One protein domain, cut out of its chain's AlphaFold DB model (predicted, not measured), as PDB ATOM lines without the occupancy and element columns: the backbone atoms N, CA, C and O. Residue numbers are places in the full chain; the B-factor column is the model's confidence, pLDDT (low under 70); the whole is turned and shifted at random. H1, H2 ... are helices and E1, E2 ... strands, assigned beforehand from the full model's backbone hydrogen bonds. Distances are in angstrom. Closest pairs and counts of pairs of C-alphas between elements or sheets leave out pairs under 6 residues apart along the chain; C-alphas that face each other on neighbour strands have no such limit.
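What this domain is: This is residues 9 to 58 of the 184 residues of the protein "Tnp_DDE_dom domain-containing protein" of Desulfotomaculum sp (UniProt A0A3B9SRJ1). A narrow three-stranded sheet of E1, E2 and E3 makes the stem of an elongated model, with a loop-rich head at one end, residues 23 to 44 with the short helices H1 and H2, and helix H3 at the other end. The head joins E2 to E3, E1 folds back beside E2, and residues 53 to 58, which belong to H3, stick out free. The printed part has 50 residues with three named strands and three named helices, in the order E1, E2, H1, H2, E3, H3. The sheet's order is E1, E2, E3, antiparallel throughout, and the class is mixed, helices and strands. The whole is loose, with a radius of gyration of the C-alphas of 13.2 A and spans of 35 by 23 by 15 A.

Where its parts are: Strand E1, residues 9 to 13, begins with C-alpha 9 at (130.326, 153.574, 166.060) and is 11.5 A long. Strand E2, residues 18 to 22, is 13.0 A long and ends with C-alpha 22 at (131.970, 154.576, 159.915). Helix H1, residues 25 to 29, measures 6.2 A, and helix H2, residues 34 to 37, measures 4.8 A. Strand E3, residues 45 to 49, is 13.5 A long. Helix H3, residues 52 to 58, is 9.8 A long and ends with C-alpha 58 at (151.570, 150.792, 176.504).

How they stand to each other: E1 and E2 form a hairpin, antiparallel at 152 degrees between their directions. Across it N 10 and O 20 are 2.8 A apart and N 20 and O 11 are 2.9 A apart, both within hydrogen-bond range. E2, the inner strand, is also antiparallel to E3, at 156 degrees. Here N 19 and O 48 are 2.8 A apart and N 46 and O 21 are 2.8 A apart, again within hydrogen-bond range. E1 and E3 are the edge strands. H1 and H2 are close but not clearly touching; their closest C-alphas, those of Cys 28 and Arg 34, are 6.5 A apart. H1, H2 and H3 are not on the sheet, and H3 is apart from H1 and H2. In H1 and H3 every O i to N i+4 pair is within hydrogen-bond range; H2 is too short for such a pair, and its one O i to N i+3 pair is within range.

The domain as a whole: The two C-alphas farthest apart, those of Ala 30 and Met 58, are 37.4 A apart. The printed part has no cut. The link from H2 to E3, with 7 residues, is short, and the other links are tight. The mean pLDDT of the printed part is 90.2, and no printed residue is under 70.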
ATOM      1  N   ARG A   9     130.401 155.027 165.873       92.44
ATOM      2  CA  ARG A   9     130.326 153.574 166.060       92.44
ATOM      3  C   ARG A   9     129.140 153.023 165.263       92.44
ATOM      4  O   ARG A   9     128.019 153.478 165.444       92.44
ATOM      5  N   ARG A  10     129.397 152.035 164.402       91.38
ATOM      6  CA  ARG A  10     128.395 151.395 163.536       91.38
ATOM      7  C   ARG A  10     128.108 149.956 163.938       91.38
ATOM      8  O   ARG A  10     126.953 149.558 163.975       91.38
ATOM      9  N   SER A  11     129.151 149.173 164.202       91.38
ATOM     10  CA  SER A  11     129.020 147.738 164.462       91.38
ATOM     11  C   SER A  11     129.927 147.281 165.596       91.38
ATOM     12  O   SER A  11     130.935 147.913 165.924       91.38
ATOM     13  N   TYR A  12     129.551 146.158 166.199       94.38
ATOM     14  CA  TYR A  12     130.355 145.446 167.177       94.38
ATOM     15  C   TYR A  12     130.509 143.993 166.742       94.38
ATOM     16  O   TYR A  12     129.520 143.293 166.547       94.38
ATOM     17  N   HIS A  13     131.750 143.548 166.580       92.81
ATOM     18  CA  HIS A  13     132.093 142.180 166.217       92.81
ATOM     19  C   HIS A  13     132.608 141.454 167.461       92.81
ATOM     20  O   HIS A  13     133.794 141.545 167.781       92.81
ATOM     21  N   SER A  14     131.713 140.735 168.143       89.81
ATOM     22  CA  SER A  14     131.985 140.044 169.414       89.81
ATOM     23  C   SER A  14     133.123 139.028 169.308       89.81
ATOM     24  O   SER A  14     134.064 139.092 170.086       89.81
ATOM     25  N   HIS A  15     133.115 138.169 168.285       92.25
ATOM     26  CA  HIS A  15     134.146 137.137 168.099       92.25
ATOM     27  C   HIS A  15     135.572 137.710 167.991       92.25
ATOM     28  O   HIS A  15     136.547 137.046 168.331       92.25
ATOM     29  N   ARG A  16     135.727 138.939 167.481       88.38
ATOM     30  CA  ARG A  16     137.041 139.579 167.283       88.38
ATOM     31  C   ARG A  16     137.288 140.742 168.243       88.38
ATOM     32  O   ARG A  16     138.302 141.414 168.099       88.38
ATOM     33  N   ASN A  17     136.361 141.005 169.171       93.06
ATOM     34  CA  ASN A  17     136.380 142.167 170.063       93.06
ATOM     35  C   ASN A  17     136.714 143.479 169.329       93.06
ATOM     36  O   ASN A  17     137.514 144.302 169.783       93.06
ATOM     37  N   ASN A  18     136.097 143.664 168.159       95.75
ATOM     38  CA  ASN A  18     136.341 144.805 167.284       95.75
ATOM     39  C   ASN A  18     135.097 145.680 167.169       95.75
ATOM     40  O   ASN A  18     133.982 145.197 166.982       95.75
ATOM     41  N   ILE A  19     135.308 146.988 167.215       95.25
ATOM     42  CA  ILE A  19     134.289 148.002 166.984       95.25
ATOM     43  C   ILE A  19     134.525 148.591 165.591       95.25
ATOM     44  O   ILE A  19     135.613 149.082 165.280       95.25
ATOM     45  N   GLY A  20     133.504 148.520 164.740       94.19
ATOM     46  CA  GLY A  20     133.495 149.169 163.436       94.19
ATOM     47  C   GLY A  20     133.007 150.605 163.571       94.19
ATOM     48  O   GLY A  20     131.897 150.843 164.046       94.19
ATOM     49  N   TYR A  21     133.820 151.558 163.134       93.38
ATOM     50  CA  TYR A  21     133.474 152.971 163.042       93.38
ATOM     51  C   TYR A  21     133.272 153.345 161.579       93.38
ATOM     52  O   TYR A  21     134.051 152.921 160.727       93.38
ATOM     53  N   ALA A  22     132.247 154.133 161.273       91.44
ATOM     54  CA  ALA A  22     131.970 154.576 159.915       91.44
ATOM     55  C   ALA A  22     131.522 156.038 159.871       91.44
ATOM     56  O   ALA A  22     130.849 156.534 160.778       91.44
ATOM     57  N   ALA A  23     131.889 156.722 158.791       90.19
ATOM     58  CA  ALA A  23     131.350 158.034 158.469       90.19
ATOM     59  C   ALA A  23     129.923 157.879 157.930       90.19
ATOM     60  O   ALA A  23     129.590 156.867 157.297       90.19
ATOM     61  N   LYS A  24     129.084 158.901 158.120       88.38
ATOM     62  CA  LYS A  24     127.786 158.960 157.440       88.38
ATOM     63  C   LYS A  24     128.027 159.056 155.928       88.38
ATOM     64  O   LYS A  24     128.872 159.825 155.474       88.38
ATOM     65  N   GLY A  25     127.276 158.290 155.137       86.75
ATOM     66  CA  GLY A  25     127.447 158.259 153.678       86.75
ATOM     67  C   GLY A  25     127.284 159.635 153.023       86.75
ATOM     68  O   GLY A  25     128.086 160.000 152.171       86.75
ATOM     69  N   LYS A  26     126.306 160.430 153.479       87.38
ATOM     70  CA  LYS A  26     126.060 161.803 152.994       87.38
ATOM     71  C   LYS A  26     127.286 162.702 153.189       87.38
ATOM     72  O   LYS A  26     127.749 163.328 152.243       87.38
ATOM     73  N   ASP A  27     127.859 162.670 154.391       87.00
ATOM     74  CA  ASP A  27     129.044 163.453 154.747       87.00
ATOM     75  C   ASP A  27     130.279 163.069 153.940       87.00
ATOM     76  O   ASP A  27     131.100 163.925 153.627       87.00
ATOM     77  N   CYS A  28     130.409 161.781 153.621       86.56
ATOM     78  CA  CYS A  28     131.541 161.258 152.874       86.56
ATOM     79  C   CYS A  28     131.411 161.502 151.365       86.56
ATOM     80  O   CYS A  28     132.436 161.573 150.695       86.56
ATOM     81  N   ARG A  29     130.188 161.597 150.820       85.94
ATOM     82  CA  ARG A  29     129.935 161.936 149.406       85.94
ATOM     83  C   ARG A  29     130.174 163.412 149.111       85.94
ATOM     84  O   ARG A  29     130.727 163.717 148.070       85.94
ATOM     85  N   ALA A  30     129.811 164.293 150.039       86.69
ATOM     86  CA  ALA A  30     130.016 165.736 149.909       86.69
ATOM     87  C   ALA A  30     131.454 166.191 150.247       86.69
ATOM     88  O   ALA A  30     131.681 167.372 150.470       86.69
ATOM     89  N   CYS A  31     132.406 165.265 150.391       86.25
ATOM     90  CA  CYS A  31     133.774 165.571 150.801       86.25
ATOM     91  C   CYS A  31     134.710 165.588 149.589       86.25
ATOM     92  O   CYS A  31     134.895 164.555 148.946       86.25
ATOM     93  N   ASP A  32     135.378 166.715 149.351       86.88
ATOM     94  CA  ASP A  32     136.310 166.895 148.224       86.88
ATOM     95  C   ASP A  32     137.506 165.934 148.288       86.88
ATOM     96  O   ASP A  32     138.005 165.435 147.281       86.88
ATOM     97  N   LEU A  33     137.929 165.579 149.504       87.38
ATOM     98  CA  LEU A  33     139.042 164.660 149.752       87.38
ATOM     99  C   LEU A  33     138.641 163.180 149.639       87.38
ATOM    100  O   LEU A  33     139.463 162.304 149.922       87.38
ATOM    101  N   ARG A  34     137.399 162.855 149.244       85.94
ATOM    102  CA  ARG A  34     136.900 161.469 149.176       85.94
ATOM    103  C   ARG A  34     137.796 160.569 148.327       85.94
ATOM    104  O   ARG A  34     138.119 159.471 148.778       85.94
ATOM    105  N   LEU A  35     138.233 161.054 147.163       85.56
ATOM    106  CA  LEU A  35     139.079 160.306 146.223       85.56
ATOM    107  C   LEU A  35     140.421 159.881 146.842       85.56
ATOM    108  O   LEU A  35     140.923 158.803 146.543       85.56
ATOM    109  N   GLN A  36     140.975 160.690 147.751       87.44
ATOM    110  CA  GLN A  36     142.216 160.378 148.473       87.44
ATOM    111  C   GLN A  36     141.959 159.601 149.776       87.44
ATOM    112  O   GLN A  36     142.818 158.879 150.277       87.44
ATOM    113  N   CYS A  37     140.768 159.757 150.354       85.56
ATOM    114  CA  CYS A  37     140.417 159.265 151.680       85.56
ATOM    115  C   CYS A  37     139.992 157.790 151.686       85.56
ATOM    116  O   CYS A  37     140.322 157.074 152.638       85.56
ATOM    117  N   THR A  38     139.231 157.343 150.677       85.88
ATOM    118  CA  THR A  38     138.637 155.997 150.615       85.88
ATOM    119  C   THR A  38     138.350 155.540 149.195       85.88
ATOM    120  O   THR A  38     137.816 156.307 148.403       85.88
ATOM    121  N   LYS A  39     138.558 154.247 148.927       86.31
ATOM    122  CA  LYS A  39     138.120 153.590 147.681       86.31
ATOM    123  C   LYS A  39     136.703 152.997 147.752       86.31
ATOM    124  O   LYS A  39     136.179 152.560 146.738       86.31
ATOM    125  N   ASP A  40     136.105 152.949 148.941       84.94
ATOM    126  CA  ASP A  40     134.773 152.372 149.158       84.94
ATOM    127  C   ASP A  40     133.675 153.268 148.548       84.94
ATOM    128  O   ASP A  40     133.732 154.499 148.631       84.94
ATOM    129  N   SER A  41     132.660 152.649 147.944       81.12
ATOM    130  CA  SER A  41     131.522 153.326 147.318       81.12
ATOM    131  C   SER A  41     130.566 153.925 148.353       81.12
ATOM    132  O   SER A  41     129.920 154.943 148.082       81.12
ATOM    133  N   TYR A  42     130.516 153.386 149.575       84.62
ATOM    134  CA  TYR A  42     129.616 153.889 150.611       84.62
ATOM    135  C   TYR A  42     130.260 154.989 151.466       84.62
ATOM    136  O   TYR A  42     129.969 156.178 151.284       84.62
ATOM    137  N   SER A  43     131.147 154.630 152.394       88.06
ATOM    138  CA  SER A  43     131.796 155.592 153.289       88.06
ATOM    139  C   SER A  43     133.101 155.061 153.878       88.06
ATOM    140  O   SER A  43     133.384 153.866 153.835       88.06
ATOM    141  N   ARG A  44     133.901 155.953 154.482       89.31
ATOM    142  CA  ARG A  44     135.077 155.547 155.260       89.31
ATOM    143  C   ARG A  44     134.671 154.719 156.457       89.31
ATOM    144  O   ARG A  44     133.959 155.215 157.331       89.31
ATOM    145  N   SER A  45     135.211 153.510 156.526       90.62
ATOM    146  CA  SER A  45     135.137 152.651 157.696       90.62
ATOM    147  C   SER A  45     136.527 152.417 158.288       90.62
ATOM    148  O   SER A  45     137.537 152.399 157.586       90.62
ATOM    149  N   VAL A  46     136.588 152.303 159.612       92.00
ATOM    150  CA  VAL A  46     137.795 151.966 160.370       92.00
ATOM    151  C   VAL A  46     137.406 150.951 161.431       92.00
ATOM    152  O   VAL A  46     136.456 151.162 162.183       92.00
ATOM    153  N   GLN A  47     138.149 149.853 161.511       92.81
ATOM    154  CA  GLN A  47     137.994 148.880 162.587       92.81
ATOM    155  C   GLN A  47     138.973 149.201 163.715       92.81
ATOM    156  O   GLN A  47     140.159 149.430 163.470       92.81
ATOM    157  N   ARG A  48     138.482 149.214 164.957       93.88
ATOM    158  CA  ARG A  48     139.300 149.443 166.151       93.88
ATOM    159  C   ARG A  48     139.004 148.370 167.192       93.88
ATOM    160  O   ARG A  48     137.846 148.126 167.517       93.88
ATOM    161  N   HIS A  49     140.047 147.745 167.725       94.38
ATOM    162  CA  HIS A  49     139.908 146.803 168.836       94.38
ATOM    163  C   HIS A  49     139.449 147.529 170.109       94.38
ATOM    164  O   HIS A  49     139.862 148.666 170.340       94.38
ATOM    165  N   ILE A  50     138.650 146.873 170.957       94.06
ATOM    166  CA  ILE A  50     138.135 147.461 172.212       94.06
ATOM    167  C   ILE A  50     139.279 147.994 173.085       94.06
ATOM    168  O   ILE A  50     139.241 149.119 173.568       94.06
ATOM    169  N   ARG A  51     140.352 147.209 173.224       93.75
ATOM    170  CA  ARG A  51     141.517 147.539 174.065       93.75
ATOM    171  C   ARG A  51     142.570 148.391 173.350       93.75
ATOM    172  O   ARG A  51     143.734 148.402 173.744       93.75
ATOM    173  N   LYS A  52     142.213 149.060 172.247       93.81
ATOM    174  CA  LYS A  52     143.188 149.832 171.465       93.81
ATOM    175  C   LYS A  52     143.770 150.993 172.271       93.81
ATOM    176  O   LYS A  52     144.965 151.240 172.157       93.81
ATOM    177  N   ASP A  53     142.961 151.641 173.106       93.00
ATOM    178  CA  ASP A  53     143.414 152.747 173.955       93.00
ATOM    179  C   ASP A  53     144.437 152.288 175.009       93.00
ATOM    180  O   ASP A  53     145.433 152.969 175.245       93.00
ATOM    181  N   GLU A  54     144.247 151.106 175.603       94.88
ATOM    182  CA  GLU A  54     145.242 150.491 176.496       94.88
ATOM    183  C   GLU A  54     146.544 150.192 175.751       94.88
ATOM    184  O   GLU A  54     147.629 150.522 176.231       94.88
ATOM    185  N   LEU A  55     146.440 149.603 174.556       93.44
ATOM    186  CA  LEU A  55     147.601 149.284 173.732       93.44
ATOM    187  C   LEU A  55     148.378 150.552 173.348       93.44
ATOM    188  O   LEU A  55     149.603 150.560 173.409       93.44
ATOM    189  N   ASP A  56     147.677 151.633 173.007       95.00
ATOM    190  CA  ASP A  56     148.291 152.920 172.673       95.00
ATOM    191  C   ASP A  56     149.037 153.533 173.864       95.00
ATOM    192  O   ASP A  56     150.155 154.026 173.691       95.00
ATOM    193  N   LYS A  57     148.487 153.419 175.080       95.69
ATOM    194  CA  LYS A  57     149.184 153.807 176.319       95.69
ATOM    195  C   LYS A  57     150.446 152.968 176.549       95.69
ATOM    196  O   LYS A  57     151.499 153.509 176.868       95.69
ATOM    197  N   MET A  58     150.390 151.654 176.342       93.81
ATOM    198  CA  MET A  58     151.570 150.792 176.504       93.81
ATOM    199  C   MET A  58     152.651 151.083 175.449       93.81
ATOM    200  O   MET A  58     153.846 151.105 175.756       93.81
TER     201      MET A  58